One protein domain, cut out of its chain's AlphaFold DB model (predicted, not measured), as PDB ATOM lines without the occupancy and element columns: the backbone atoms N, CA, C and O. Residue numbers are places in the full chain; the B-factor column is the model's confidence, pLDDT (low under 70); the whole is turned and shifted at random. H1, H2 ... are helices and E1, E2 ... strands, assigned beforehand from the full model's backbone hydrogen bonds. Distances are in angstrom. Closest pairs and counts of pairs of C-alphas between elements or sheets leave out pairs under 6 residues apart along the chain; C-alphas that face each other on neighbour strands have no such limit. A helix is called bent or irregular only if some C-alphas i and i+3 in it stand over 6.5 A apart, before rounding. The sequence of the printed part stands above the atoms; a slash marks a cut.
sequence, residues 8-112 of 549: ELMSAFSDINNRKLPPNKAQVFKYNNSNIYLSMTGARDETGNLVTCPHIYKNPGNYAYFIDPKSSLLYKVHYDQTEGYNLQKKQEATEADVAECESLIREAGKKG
ATOM      1  N   GLU A   8      78.050  14.250 -10.257       77.75
ATOM      2  CA  GLU A   8      79.252  15.054 -10.011       77.75
ATOM      3  C   GLU A   8      79.908  14.705  -8.660       77.75
ATOM      4  O   GLU A   8      81.122  14.513  -8.598       77.75
ATOM      5  N   LEU A   9      79.110  14.534  -7.595       78.81
ATOM      6  CA  LEU A   9      79.578  14.067  -6.284       78.81
ATOM      7  C   LEU A   9      80.050  12.609  -6.320       78.81
ATOM      8  O   LEU A   9      81.119  12.303  -5.789       78.81
ATOM      9  N   MET A  10      79.314  11.718  -6.989       78.00
ATOM     10  CA  MET A  10      79.735  10.321  -7.153       78.00
ATOM     11  C   MET A  10      81.059  10.218  -7.928       78.00
ATOM     12  O   MET A  10      81.953   9.474  -7.523       78.00
ATOM     13  N   SER A  11      81.225  11.010  -8.995       78.69
ATOM     14  CA  SER A  11      82.468  11.094  -9.772       78.69
ATOM     15  C   SER A  11      83.625  11.648  -8.934       78.69
ATOM     16  O   SER A  11      84.692  11.037  -8.872       78.69
ATOM     17  N   ALA A  12      83.403  12.742  -8.196       78.06
ATOM     18  CA  ALA A  12      84.405  13.354  -7.325       78.06
ATOM     19  C   ALA A  12      84.948  12.388  -6.256       78.06
ATOM     20  O   ALA A  12      86.161  12.256  -6.093       78.06
ATOM     21  N   PHE A  13      84.066  11.680  -5.543       78.62
ATOM     22  CA  PHE A  13      84.485  10.700  -4.534       78.62
ATOM     23  C   PHE A  13      85.100   9.444  -5.172       78.62
ATOM     24  O   PHE A  13      86.016   8.859  -4.588       78.62
ATOM     25  N   SER A  14      84.672   9.061  -6.382       78.69
ATOM     26  CA  SER A  14      85.329   8.010  -7.167       78.69
ATOM     27  C   SER A  14      86.767   8.394  -7.530       78.69
ATOM     28  O   SER A  14      87.671   7.598  -7.303       78.69
ATOM     29  N   ASP A  15      87.022   9.619  -7.997       72.31
ATOM     30  CA  ASP A  15      88.373  10.109  -8.314       72.31
ATOM     31  C   ASP A  15      89.283  10.134  -7.067       72.31
ATOM     32  O   ASP A  15      90.400   9.611  -7.102       72.31
ATOM     33  N   ILE A  16      88.785  10.616  -5.916       70.56
ATOM     34  CA  ILE A  16      89.506  10.549  -4.626       70.56
ATOM     35  C   ILE A  16      89.884   9.096  -4.276       70.56
ATOM     36  O   ILE A  16      91.029   8.827  -3.895       70.56
ATOM     37  N   ASN A  17      88.947   8.158  -4.442       70.56
ATOM     38  CA  ASN A  17      89.149   6.736  -4.167       70.56
ATOM     39  C   ASN A  17      90.128   6.069  -5.148       70.56
ATOM     40  O   ASN A  17      91.037   5.355  -4.727       70.56
ATOM     41  N   ASN A  18      89.998   6.340  -6.447       67.94
ATOM     42  CA  ASN A  18      90.836   5.764  -7.501       67.94
ATOM     43  C   ASN A  18      92.297   6.220  -7.385       67.94
ATOM     44  O   ASN A  18      93.212   5.434  -7.627       67.94
ATOM     45  N   ARG A  19      92.528   7.462  -6.939       59.31
ATOM     46  CA  ARG A  19      93.867   7.992  -6.627       59.31
ATOM     47  C   ARG A  19      94.478   7.418  -5.343       59.31
ATOM     48  O   ARG A  19      95.668   7.626  -5.115       59.31
ATOM     49  N   LYS A  20      93.685   6.744  -4.497       59.09
ATOM     50  CA  LYS A  20      94.084   6.129  -3.213       59.09
ATOM     51  C   LYS A  20      94.943   7.048  -2.324       59.09
ATOM     52  O   LYS A  20      95.900   6.595  -1.701       59.09
ATOM     53  N   LEU A  21      94.624   8.346  -2.277       50.03
ATOM     54  CA  LEU A  21      95.402   9.352  -1.538       50.03
ATOM     55  C   LEU A  21      95.297   9.114  -0.016       50.03
ATOM     56  O   LEU A  21      94.208   9.315   0.518       50.03
ATOM     57  N   PRO A  22      96.366   8.723   0.708       48.81
ATOM     58  CA  PRO A  22      96.317   8.604   2.167       48.81
ATOM     59  C   PRO A  22      96.198   9.985   2.844       48.81
ATOM     60  O   PRO A  22      96.520  10.994   2.209       48.81
ATOM     61  N   PRO A  23      95.818  10.066   4.138       47.25
ATOM     62  CA  PRO A  23      95.624  11.343   4.837       47.25
ATOM     63  C   PRO A  23      96.848  12.270   4.801       47.25
ATOM     64  O   PRO A  23      96.712  13.467   4.562       47.25
ATOM     65  N   ASN A  24      98.060  11.723   4.941       42.62
ATOM     66  CA  ASN A  24      99.310  12.493   4.877       42.62
ATOM     67  C   ASN A  24      99.764  12.863   3.449       42.62
ATOM     68  O   ASN A  24     100.789  13.515   3.263       42.62
ATOM     69  N   LYS A  25      98.978  12.496   2.429       48.19
ATOM     70  CA  LYS A  25      99.075  13.002   1.050       48.19
ATOM     71  C   LYS A  25      97.747  13.599   0.575       48.19
ATOM     72  O   LYS A  25      97.492  13.650  -0.630       48.19
ATOM     73  N   ALA A  26      96.896  14.039   1.506       58.75
ATOM     74  CA  ALA A  26      95.655  14.717   1.171       58.75
ATOM     75  C   ALA A  26      95.926  15.948   0.304       58.75
ATOM     76  O   ALA A  26      96.822  16.744   0.588       58.75
ATOM     77  N   GLN A  27      95.129  16.131  -0.747       67.94
ATOM     78  CA  GLN A  27      95.200  17.352  -1.542       67.94
ATOM     79  C   GLN A  27      94.495  18.469  -0.772       67.94
ATOM     80  O   GLN A  27      93.303  18.367  -0.477       67.94
ATOM     81  N   VAL A  28      95.253  19.509  -0.410       75.81
ATOM     82  CA  VAL A  28      94.782  20.604   0.448       75.81
ATOM     83  C   VAL A  28      94.539  21.865  -0.372       75.81
ATOM     84  O   VAL A  28      95.414  22.306  -1.115       75.81
ATOM     85  N   PHE A  29      93.380  22.496  -0.192       73.75
ATOM     86  CA  PHE A  29      93.099  23.826  -0.735       73.75
ATOM     87  C   PHE A  29      92.375  24.715   0.274       73.75
ATOM     88  O   PHE A  29      91.772  24.238   1.232       73.75
ATOM     89  N   LYS A  30      92.436  26.033   0.064       77.44
ATOM     90  CA  LYS A  30      91.696  27.005   0.876       77.44
ATOM     91  C   LYS A  30      90.345  27.320   0.248       77.44
ATOM     92  O   LYS A  30      90.275  27.596  -0.949       77.44
ATOM     93  N   TYR A  31      89.305  27.339   1.077       77.38
ATOM     94  CA  TYR A  31      87.957  27.774   0.718       77.38
ATOM     95  C   TYR A  31      87.294  28.455   1.918       77.38
ATOM     96  O   TYR A  31      87.304  27.900   3.012       77.38
ATOM     97  N   ASN A  32      86.748  29.663   1.734       79.12
ATOM     98  CA  ASN A  32      86.074  30.453   2.778       79.12
ATOM     99  C   ASN A  32      86.823  30.449   4.131       79.12
ATOM    100  O   ASN A  32      86.285  30.056   5.166       79.12
ATOM    101  N   ASN A  33      88.107  30.831   4.090       72.50
ATOM    102  CA  ASN A  33      89.069  30.839   5.208       72.50
ATOM    103  C   ASN A  33      89.309  29.490   5.924       72.50
ATOM    104  O   ASN A  33      90.090  29.440   6.871       72.50
ATOM    105  N   SER A  34      88.711  28.399   5.446       66.75
ATOM    106  CA  SER A  34      88.942  27.027   5.907       66.75
ATOM    107  C   SER A  34      89.998  26.332   5.038       66.75
ATOM    108  O   SER A  34      90.109  26.616   3.842       66.75
ATOM    109  N   ASN A  35      90.736  25.382   5.616       71.50
ATOM    110  CA  ASN A  35      91.517  24.410   4.849       71.50
ATOM    111  C   ASN A  35      90.634  23.186   4.567       71.50
ATOM    112  O   ASN A  35      90.030  22.631   5.489       71.50
ATOM    113  N   ILE A  36      90.572  22.774   3.304       75.81
ATOM    114  CA  ILE A  36      89.811  21.624   2.810       75.81
ATOM    115  C   ILE A  36      90.794  20.538   2.383       75.81
ATOM    116  O   ILE A  36      91.763  20.845   1.691       75.81
ATOM    117  N   TYR A  37      90.541  19.293   2.779       74.75
ATOM    118  CA  TYR A  37      91.426  18.148   2.561       74.75
ATOM    119  C   TYR A  37      90.678  17.055   1.791       74.75
ATOM    120  O   TYR A  37      89.612  16.617   2.223       74.75
ATOM    121  N   LEU A  38      91.252  16.600   0.673       73.25
ATOM    122  CA  LEU A  38      90.717  15.527  -0.174       73.25
ATOM    123  C   LEU A  38      91.602  14.283  -0.042       73.25
ATOM    124  O   LEU A  38      92.775  14.324  -0.418       73.25
ATOM    125  N   SER A  39      91.074  13.196   0.523       66.00
ATOM    126  CA  SER A  39      91.824  11.939   0.718       66.00
ATOM    127  C   SER A  39      90.920  10.756   1.070       66.00
ATOM    128  O   SER A  39      89.733  10.914   1.345       66.00
ATOM    129  N   MET A  40      91.499   9.561   1.102       66.38
ATOM    130  CA  MET A  40      90.985   8.425   1.861       66.38
ATOM    131  C   MET A  40      91.302   8.628   3.345       66.38
ATOM    132  O   MET A  40      92.429   8.990   3.677       66.38
ATOM    133  N   THR A  41      90.357   8.346   4.239       59.88
ATOM    134  CA  THR A  41      90.631   8.227   5.682       59.88
ATOM    135  C   THR A  41      90.086   6.924   6.242       59.88
ATOM    136  O   THR A  41      89.226   6.294   5.628       59.88
ATOM    137  N   GLY A  42      90.596   6.526   7.406       61.84
ATOM    138  CA  GLY A  42      89.984   5.492   8.225       61.84
ATOM    139  C   GLY A  42      88.782   6.056   8.983       61.84
ATOM    140  O   GLY A  42      88.891   7.087   9.649       61.84
ATOM    141  N   ALA A  43      87.652   5.362   8.906       59.28
ATOM    142  CA  ALA A  43      86.476   5.597   9.733       59.28
ATOM    143  C   ALA A  43      85.982   4.261  10.308       59.28
ATOM    144  O   ALA A  43      86.192   3.213   9.698       59.28
ATOM    145  N   ARG A  44      85.336   4.266  11.478       61.81
ATOM    146  CA  ARG A  44      84.701   3.052  12.021       61.81
ATOM    147  C   ARG A  44      83.333   2.852  11.388       61.81
ATOM    148  O   ARG A  44      82.534   3.780  11.400       61.81
ATOM    149  N   ASP A  45      83.060   1.676  10.835       65.19
ATOM    150  CA  ASP A  45      81.757   1.349  10.255       65.19
ATOM    151  C   ASP A  45      80.694   1.016  11.319       65.19
ATOM    152  O   ASP A  45      80.940   1.065  12.524       65.19
ATOM    153  N   GLU A  46      79.485   0.672  10.875       65.50
ATOM    154  CA  GLU A  46      78.363   0.323  11.760       65.50
ATOM    155  C   GLU A  46      78.648  -0.888  12.666       65.50
ATOM    156  O   GLU A  46      78.068  -0.993  13.746       65.50
ATOM    157  N   THR A  47      79.589  -1.754  12.279       63.53
ATOM    158  CA  THR A  47      80.068  -2.902  13.068       63.53
ATOM    159  C   THR A  47      81.315  -2.589  13.907       63.53
ATOM    160  O   THR A  47      81.833  -3.472  14.586       63.53
ATOM    161  N   GLY A  48      81.795  -1.340  13.894       53.22
ATOM    162  CA  GLY A  48      82.988  -0.880  14.609       53.22
ATOM    163  C   GLY A  48      84.313  -1.144  13.884       53.22
ATOM    164  O   GLY A  48      85.363  -0.699  14.366       53.22
ATOM    165  N   ASN A  49      84.277  -1.820  12.728       51.00
ATOM    166  CA  ASN A  49      85.452  -2.158  11.925       51.00
ATOM    167  C   ASN A  49      86.054  -0.907  11.278       51.00
ATOM    168  O   ASN A  49      85.327  -0.019  10.836       51.00
ATOM    169  N   LEU A  50      87.385  -0.835  11.190       48.50
ATOM    170  CA  LEU A  50      88.055   0.268  10.503       48.50
ATOM    171  C   LEU A  50      87.957   0.070   8.983       48.50
ATOM    172  O   LEU A  50      88.564  -0.844   8.430       48.50
ATOM    173  N   VAL A  51      87.218   0.948   8.311       55.16
ATOM    174  CA  VAL A  51      87.088   0.986   6.850       55.16
ATOM    175  C   VAL A  51      87.787   2.219   6.289       55.16
ATOM    176  O   VAL A  51      87.744   3.294   6.885       55.16
ATOM    177  N   THR A  52      88.425   2.086   5.127       59.59
ATOM    178  CA  THR A  52      88.959   3.238   4.388       59.59
ATOM    179  C   THR A  52      87.923   3.759   3.404       59.59
ATOM    180  O   THR A  52      87.461   3.002   2.550       59.59
ATOM    181  N   CYS A  53      87.600   5.046   3.469       63.84
ATOM    182  CA  CYS A  53      86.604   5.671   2.599       63.84
ATOM    183  C   CYS A  53      87.067   7.045   2.075       63.84
ATOM    184  O   CYS A  53      87.799   7.757   2.775       63.84
ATOM    185  N   PRO A  54      86.670   7.425   0.842       68.31
ATOM    186  CA  PRO A  54      86.931   8.754   0.302       68.31
ATOM    187  C   PRO A  54      86.156   9.796   1.110       68.31
ATOM    188  O   PRO A  54      84.969   9.615   1.392       68.31
ATOM    189  N   HIS A  55      86.829  10.885   1.478       73.94
ATOM    190  CA  HIS A  55      86.234  11.943   2.286       73.94
ATOM    191  C   HIS A  55      86.731  13.340   1.910       73.94
ATOM    192  O   HIS A  55      87.810  13.519   1.334       73.94
ATOM    193  N   ILE A  56      85.924  14.333   2.289       73.19
ATOM    194  CA  ILE A  56      86.242  15.758   2.182       73.19
ATOM    195  C   ILE A  56      86.172  16.355   3.587       73.19
ATOM    196  O   ILE A  56      85.080  16.526   4.128       73.19
ATOM    197  N   TYR A  57      87.326  16.652   4.186       77.44
ATOM    198  CA  TYR A  57      87.434  17.224   5.534       77.44
ATOM    199  C   TYR A  57      87.605  18.749   5.497       77.44
ATOM    200  O   TYR A  57      88.346  19.274   4.663       77.44
ATOM    201  N   LYS A  58      86.956  19.462   6.428       71.00
ATOM    202  CA  LYS A  58      87.028  20.923   6.584       71.00
ATOM    203  C   LYS A  58      87.556  21.319   7.968       71.00
ATOM    204  O   LYS A  58      86.907  21.088   8.985       71.00
ATOM    205  N   ASN A  59      88.686  22.021   7.994       67.94
ATOM    206  CA  ASN A  59      89.309  22.614   9.185       67.94
ATOM    207  C   ASN A  59      89.093  24.145   9.163       67.94
ATOM    208  O   ASN A  59      89.445  24.756   8.149       67.94
ATOM    209  N   PRO A  60      88.521  24.789  10.206       50.22
ATOM    210  CA  PRO A  60      88.281  24.294  11.572       50.22
ATOM    211  C   PRO A  60      86.871  23.722  11.820       50.22
ATOM    212  O   PRO A  60      86.388  23.731  12.947       50.22
ATOM    213  N   GLY A  61      86.179  23.246  10.781       56.16
ATOM    214  CA  GLY A  61      84.821  22.701  10.908       56.16
ATOM    215  C   GLY A  61      84.720  21.433  11.764       56.16
ATOM    216  O   GLY A  61      83.661  21.183  12.334       56.16
ATOM    217  N   ASN A  62      85.795  20.642  11.877       69.81
ATOM    218  CA  ASN A  62      85.814  19.361  12.600       69.81
ATOM    219  C   ASN A  62      84.701  18.397  12.135       69.81
ATOM    220  O   ASN A  62      84.126  17.654  12.930       69.81
ATOM    221  N   TYR A  63      84.398  18.415  10.834       74.44
ATOM    222  CA  TYR A  63      83.547  17.437  10.159       74.44
ATOM    223  C   TYR A  63      84.087  17.101   8.775       74.44
ATOM    224  O   TYR A  63      84.776  17.909   8.142       74.44
ATOM    225  N   ALA A  64      83.715  15.918   8.301       80.56
ATOM    226  CA  ALA A  64      83.961  15.484   6.944       80.56
ATOM    227  C   ALA A  64      82.701  14.920   6.281       80.56
ATOM    228  O   ALA A  64      81.794  14.412   6.948       80.56
ATOM    229  N   TYR A  65      82.676  15.024   4.955       81.56
ATOM    230  CA  TYR A  65      81.670  14.408   4.099       81.56
ATOM    231  C   TYR A  65      82.150  13.053   3.589       81.56
ATOM    232  O   TYR A  65      83.297  12.930   3.161       81.56
ATOM    233  N   PHE A  66      81.253  12.070   3.607       83.06
ATOM    234  CA  PHE A  66      81.472  10.687   3.187       83.06
ATOM    235  C   PHE A  66      80.325  10.236   2.284       83.06
ATOM    236  O   PHE A  66      79.173  10.555   2.566       83.06
ATOM    237  N   ILE A  67      80.612   9.448   1.248       74.50
ATOM    238  CA  ILE A  67      79.582   8.718   0.496       74.50
ATOM    239  C   ILE A  67      79.664   7.244   0.887       74.50
ATOM    240  O   ILE A  67      80.740   6.647   0.828       74.50
ATOM    241  N   ASP A  68      78.534   6.650   1.271       70.88
ATOM    242  CA  ASP A  68      78.438   5.197   1.423       70.88
ATOM    243  C   ASP A  68      78.278   4.543   0.036       70.88
ATOM    244  O   ASP A  68      77.269   4.786  -0.633       70.88
ATOM    245  N   PRO A  69      79.214   3.682  -0.409       62.25
ATOM    246  CA  PRO A  69      79.140   3.040  -1.720       62.25
ATOM    247  C   PRO A  69      77.986   2.030  -1.859       62.25
ATOM    248  O   PRO A  69      77.727   1.581  -2.973       62.25
ATOM    249  N   LYS A  70      77.297   1.648  -0.770       66.75
ATOM    250  CA  LYS A  70      76.130   0.748  -0.821       66.75
ATOM    251  C   LYS A  70      74.820   1.498  -1.056       66.75
ATOM    252  O   LYS A  70      74.014   1.057  -1.870       66.75
ATOM    253  N   SER A  71      74.596   2.606  -0.347       68.50
ATOM    254  CA  SER A  71      73.367   3.411  -0.456       68.50
ATOM    255  C   SER A  71      73.462   4.584  -1.437       68.50
ATOM    256  O   SER A  71      72.429   5.110  -1.843       68.50
ATOM    257  N   SER A  72      74.674   4.992  -1.835       70.69
ATOM    258  CA  SER A  72      74.932   6.233  -2.590       70.69
ATOM    259  C   SER A  72      74.364   7.490  -1.909       70.69
ATOM    260  O   SER A  72      73.973   8.444  -2.579       70.69
ATOM    261  N   LEU A  73      74.311   7.492  -0.571       77.00
ATOM    262  CA  LEU A  73      73.918   8.641   0.245       77.00
ATOM    263  C   LEU A  73      75.148   9.402   0.750       77.00
ATOM    264  O   LEU A  73      76.167   8.802   1.103       77.00
ATOM    265  N   LEU A  74      75.025  10.732   0.810       80.50
ATOM    266  CA  LEU A  74      76.019  11.613   1.414       80.50
ATOM    267  C   LEU A  74      75.752  11.723   2.918       80.50
ATOM    268  O   LEU A  74      74.645  12.046   3.353       80.50
ATOM    269  N   TYR A  75      76.796  11.503   3.703       82.81
ATOM    270  CA  TYR A  75      76.786  11.594   5.152       82.81
ATOM    271  C   TYR A  75      77.763  12.660   5.639       82.81
ATOM    272  O   TYR A  75      78.868  12.806   5.112       82.81
ATOM    273  N   LYS A  76      77.370  13.369   6.696       84.81
ATOM    274  CA  LYS A  76      78.220  14.269   7.473       84.81
ATOM    275  C   LYS A  76      78.606  13.578   8.774       84.81
ATOM    276  O   LYS A  76      77.749  13.066   9.495       84.81
ATOM    277  N   VAL A  77      79.900  13.551   9.076       78.81
ATOM    278  CA  VAL A  77      80.436  12.924  10.290       78.81
ATOM    279  C   VAL A  77      81.353  13.924  10.976       78.81
ATOM    280  O   VAL A  77      82.305  14.422  10.371       78.81
ATOM    281  N   HIS A  78      81.058  14.234  12.234       77.75
ATOM    282  CA  HIS A  78      81.929  15.060  13.063       77.75
ATOM    283  C   HIS A  78      83.121  14.244  13.575       77.75
ATOM    284  O   HIS A  78      83.003  13.045  13.822       77.75
ATOM    285  N   TYR A  79      84.272  14.898  13.718       66.56
ATOM    286  CA  TYR A  79      85.480  14.277  14.248       66.56
ATOM    287  C   TYR A  79      85.410  14.203  15.779       66.56
ATOM    288  O   TYR A  79      85.414  15.231  16.460       66.56
ATOM    289  N   ASP A  80      85.366  12.987  16.316       68.69
ATOM    290  CA  ASP A  80      85.436  12.703  17.746       68.69
ATOM    291  C   ASP A  80      86.910  12.593  18.178       68.69
ATOM    292  O   ASP A  80      87.710  11.926  17.522       68.69
ATOM    293  N   GLN A  81      87.300  13.232  19.285       55.47
ATOM    294  CA  GLN A  81      88.695  13.198  19.754       55.47
ATOM    295  C   GLN A  81      89.127  11.831  20.311       55.47
ATOM    296  O   GLN A  81      90.326  11.596  20.452       55.47
ATOM    297  N   THR A  82      88.175  10.950  20.626       51.72
ATOM    298  CA  THR A  82      88.418   9.612  21.191       51.72
ATOM    299  C   THR A  82      88.180   8.489  20.180       51.72
ATOM    300  O   THR A  82      88.907   7.499  20.187       51.72
ATOM    301  N   GLU A  83      87.210   8.650  19.275       51.94
ATOM    302  CA  GLU A  83      86.841   7.630  18.276       51.94
ATOM    303  C   GLU A  83      87.290   7.955  16.839       51.94
ATOM    304  O   GLU A  83      87.241   7.077  15.974       51.94
ATOM    305  N   GLY A  84      87.717   9.191  16.558       63.22
ATOM    306  CA  GLY A  84      87.990   9.676  15.204       63.22
ATOM    307  C   GLY A  84      86.702   9.909  14.407       63.22
ATOM    308  O   GLY A  84      85.731  10.470  14.915       63.22
ATOM    309  N   TYR A  85      86.670   9.479  13.144       67.06
ATOM    310  CA  TYR A  85      85.430   9.446  12.362       67.06
ATOM    311  C   TYR A  85      84.679   8.137  12.628       67.06
ATOM    312  O   TYR A  85      85.088   7.075  12.158       67.06
ATOM    313  N   ASN A  86      83.563   8.204  13.353       72.56
ATOM    314  CA  ASN A  86      82.691   7.052  13.578       72.56
ATOM    315  C   ASN A  86      81.430   7.146  12.702       72.56
ATOM    316  O   ASN A  86      80.593   8.029  12.897       72.56
ATOM    317  N   LEU A  87      81.265   6.217  11.756       73.56
ATOM    318  CA  LEU A  87      80.096   6.141  10.877       73.56
ATOM    319  C   LEU A  87      78.828   5.680  11.620       73.56
ATOM    320  O   LEU A  87      77.736   5.906  11.117       73.56
ATOM    321  N   GLN A  88      78.916   5.129  12.837       76.81
ATOM    322  CA  GLN A  88      77.742   4.957  13.712       76.81
ATOM    323  C   GLN A  88      77.159   6.310  14.162       76.81
ATOM    324  O   GLN A  88      75.960   6.415  14.407       76.81
ATOM    325  N   LYS A  89      77.992   7.358  14.241       78.62
ATOM    326  CA  LYS A  89      77.602   8.742  14.566       78.62
ATOM    327  C   LYS A  89      77.311   9.584  13.307       78.62
ATOM    328  O   LYS A  89      77.248  10.812  13.395       78.62
ATOM    329  N   LYS A  90      77.159   8.957  12.130       81.81
ATOM    330  CA  LYS A  90      76.893   9.660  10.862       81.81
ATOM    331  C   LYS A  90      75.505  10.305  10.847       81.81
ATOM    332  O   LYS A  90      74.530   9.716  11.304       81.81
ATOM    333  N   GLN A  91      75.416  11.493  10.264       84.56
ATOM    334  CA  GLN A  91      74.161  12.192   9.990       84.56
ATOM    335  C   GLN A  91      73.945  12.218   8.475       84.56
ATOM    336  O   GLN A  91      74.898  12.458   7.731       84.56
ATOM    337  N   GLU A  92      72.727  11.950   7.997       84.19
ATOM    338  CA  GLU A  92      72.392  12.181   6.582       84.19
ATOM    339  C   GLU A  92      72.594  13.665   6.254       84.19
ATOM    340  O   GLU A  92      72.189  14.537   7.025       84.19
ATOM    341  N   ALA A  93      73.257  13.955   5.134       81.69
ATOM    342  CA  ALA A  93      73.536  15.325   4.731       81.69
ATOM    343  C   ALA A  93      72.232  16.080   4.424       81.69
ATOM    344  O   ALA A  93      71.401  15.621   3.639       81.69
ATOM    345  N   THR A  94      72.064  17.266   5.013       85.25
ATOM    346  CA  THR A  94      70.965  18.171   4.650       85.25
ATOM    347  C   THR A  94      71.161  18.734   3.237       85.25
ATOM    348  O   THR A  94      72.260  18.696   2.687       85.25
ATOM    349  N   GLU A  95      70.128  19.344   2.651       80.50
ATOM    350  CA  GLU A  95      70.252  20.049   1.361       80.50
ATOM    351  C   GLU A  95      71.364  21.120   1.382       80.50
ATOM    352  O   GLU A  95      72.079  21.296   0.396       80.50
ATOM    353  N   ALA A  96      71.574  21.783   2.527       82.81
ATOM    354  CA  ALA A  96      72.656  22.748   2.719       82.81
ATOM    355  C   ALA A  96      74.046  22.085   2.787       82.81
ATOM    356  O   ALA A  96      75.021  22.648   2.290       82.81
ATOM    357  N   ASP A  97      74.142  20.884   3.362       84.25
ATOM    358  CA  ASP A  97      75.377  20.091   3.405       84.25
ATOM    359  C   ASP A  97      75.745  19.527   2.028       84.25
ATOM    360  O   ASP A  97      76.913  19.554   1.641       84.25
ATOM    361  N   VAL A  98      74.751  19.063   1.261       81.81
ATOM    362  CA  VAL A  98      74.930  18.641  -0.137       81.81
ATOM    363  C   VAL A  98      75.400  19.830  -0.976       81.81
ATOM    364  O   VAL A  98      76.407  19.715  -1.671       81.81
ATOM    365  N   ALA A  99      74.753  20.996  -0.852       82.31
ATOM    366  CA  ALA A  99      75.160  22.213  -1.553       82.31
ATOM    367  C   ALA A  99      76.569  22.701  -1.156       82.31
ATOM    368  O   ALA A  99      77.326  23.150  -2.020       82.31
ATOM    369  N   GLU A 100      76.966  22.587   0.120       84.81
ATOM    370  CA  GLU A 100      78.353  22.840   0.527       84.81
ATOM    371  C   GLU A 100      79.311  21.831  -0.119       84.81
ATOM    372  O   GLU A 100      80.314  22.240  -0.703       84.81
ATOM    373  N   CYS A 101      79.010  20.533  -0.055       85.00
ATOM    374  CA  CYS A 101      79.867  19.483  -0.601       85.00
ATOM    375  C   CYS A 101      80.059  19.630  -2.123       85.00
ATOM    376  O   CYS A 101      81.191  19.584  -2.607       85.00
ATOM    377  N   GLU A 102      78.987  19.927  -2.870       85.88
ATOM    378  CA  GLU A 102      79.059  20.279  -4.295       85.88
ATOM    379  C   GLU A 102      79.937  21.516  -4.550       85.88
ATOM    380  O   GLU A 102      80.736  21.549  -5.486       85.88
ATOM    381  N   SER A 103      79.817  22.543  -3.704       85.50
ATOM    382  CA  SER A 103      80.638  23.754  -3.791       85.50
ATOM    383  C   SER A 103      82.130  23.446  -3.592       85.50
ATOM    384  O   SER A 103      82.972  23.947  -4.343       85.50
ATOM    385  N   LEU A 104      82.453  22.563  -2.639       84.81
ATOM    386  CA  LEU A 104      83.816  22.107  -2.361       84.81
ATOM    387  C   LEU A 104      84.415  21.320  -3.535       84.81
ATOM    388  O   LEU A 104      85.540  21.622  -3.938       84.81
ATOM    389  N   ILE A 105      83.688  20.360  -4.121       84.75
ATOM    390  CA  ILE A 105      84.220  19.590  -5.260       84.75
ATOM    391  C   ILE A 105      84.386  20.458  -6.510       84.75
ATOM    392  O   ILE A 105      85.417  20.360  -7.173       84.75
ATOM    393  N   ARG A 106      83.457  21.382  -6.791       84.62
ATOM    394  CA  ARG A 106      83.559  22.314  -7.929       84.62
ATOM    395  C   ARG A 106      84.764  23.239  -7.786       84.62
ATOM    396  O   ARG A 106      85.452  23.523  -8.764       84.62
ATOM    397  N   GLU A 107      85.053  23.699  -6.572       83.69
ATOM    398  CA  GLU A 107      86.231  24.522  -6.291       83.69
ATOM    399  C   GLU A 107      87.545  23.718  -6.342       83.69
ATOM    400  O   GLU A 107      88.564  24.246  -6.788       83.69
ATOM    401  N   ALA A 108      87.526  22.433  -5.978       77.25
ATOM    402  CA  ALA A 108      88.646  21.517  -6.190       77.25
ATOM    403  C   ALA A 108      88.896  21.232  -7.685       77.25
ATOM    404  O   ALA A 108      90.040  21.291  -8.139       77.25
ATOM    405  N   GLY A 109      87.836  21.003  -8.469       80.69
ATOM    406  CA  GLY A 109      87.900  20.817  -9.922       80.69
ATOM    407  C   GLY A 109      88.502  22.026 -10.641       80.69
ATOM    408  O   GLY A 109      89.445  21.874 -11.415       80.69
ATOM    409  N   LYS A 110      88.076  23.252 -10.293       81.56
ATOM    410  CA  LYS A 110      88.691  24.503 -10.793       81.56
ATOM    411  C   LYS A 110      90.195  24.617 -10.509       81.56
ATOM    412  O   LYS A 110      90.894  25.321 -11.233       81.56
ATOM    413  N   LYS A 111      90.697  23.967  -9.454       74.88
ATOM    414  CA  LYS A 111      92.126  23.939  -9.084       74.88
ATOM    415  C   LYS A 111      92.887  22.755  -9.698       74.88
ATOM    416  O   LYS A 111      94.052  22.564  -9.367       74.88
ATOM    417  N   GLY A 112      92.246  21.949 -10.549       75.88
ATOM    418  CA  GLY A 112      92.823  20.722 -11.108       75.88
ATOM    419  C   GLY A 112      92.993  19.590 -10.088       75.88
ATOM    420  O   GLY A 112      93.675  18.607 -10.372       75.88
TER     421      GLY A 112
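Overview. This is residues 8 to 112 of the 549 residues of an uncharacterized protein of Legionellales bacterium RIFCSPHIGHO2_12_FULL_37_14 (UniProt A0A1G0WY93). A strongly twisted, sharply bent sheet of five strands has two helices, H1 and H2, over one of its faces, crossing its strands and set steeply to each other. The hairpin of E2 and E3 reaches to one end of the longest axis, and the last turn of H2 lies towards the other. The printed part has 105 residues with two named helices and five named strands, in the order H1 E1 E2 E3 E4 E5 H2; the sheet is antiparallel, E1 - E2 - E3 - E4 - E5, and the class is mixed. It is compact, with a radius of gyration of the C-alphas of 12.6 A and spans of 37 by 27 by 26 A.

Along the chain. E2, residues 34 to 44, is 25.1 A long and bends by 82 degrees at residue 39; E3, residues 50 to 59, is 22.4 A long and bends by 81 degrees at residue 54. E1 is residues 27 to 31, E4 63 to 67 and E5 74 to 80. H1, residues 8 to 18, begins at C-alpha 8 (79.252, 15.054, -10.011) and measures 15.1 A. H2, residues 95 to 110, measures 22.5 A and ends at C-alpha 110 (88.691, 24.503, -10.793).

Arrangement. The strands form a meander, each the antiparallel neighbour of the one before. N and O pairs within hydrogen-bond range include N 29 and O 36, 3.0 A, for E1 and E2; N 43 and O 51, 2.9 A, for E2 and E3; N 56 and O 65, 3.1 A, for E3 and E4; and N 66 and O 75, 2.9 A, for E4 and E5. H1 and H2 are on the same face, in two layers with the sheet, at heights over the sheet of 8.7 A and 8.4 A. Both run across the strands, at 65 and 72 degrees to E2 on the local plane. H2 touches H1 with residues 101 to 105 alone, the closest C-alphas being those of Leu 9 and Glu 102, 6.5 A, at a steep tilt of 59 degrees. In H1 and H2 every O i to N i+4 pair is within hydrogen-bond range.

Size, cuts and confidence. The two C-alphas farthest apart, those of Thr 47 and Lys 110, are 37.3 A apart. The printed part has no cut. The link from E5 to H2, residues 81 to 94, is long. Mean pLDDT of the printed part is 71.2, and 41 residues are under 70, among them 18 to 27 and 39 to 54.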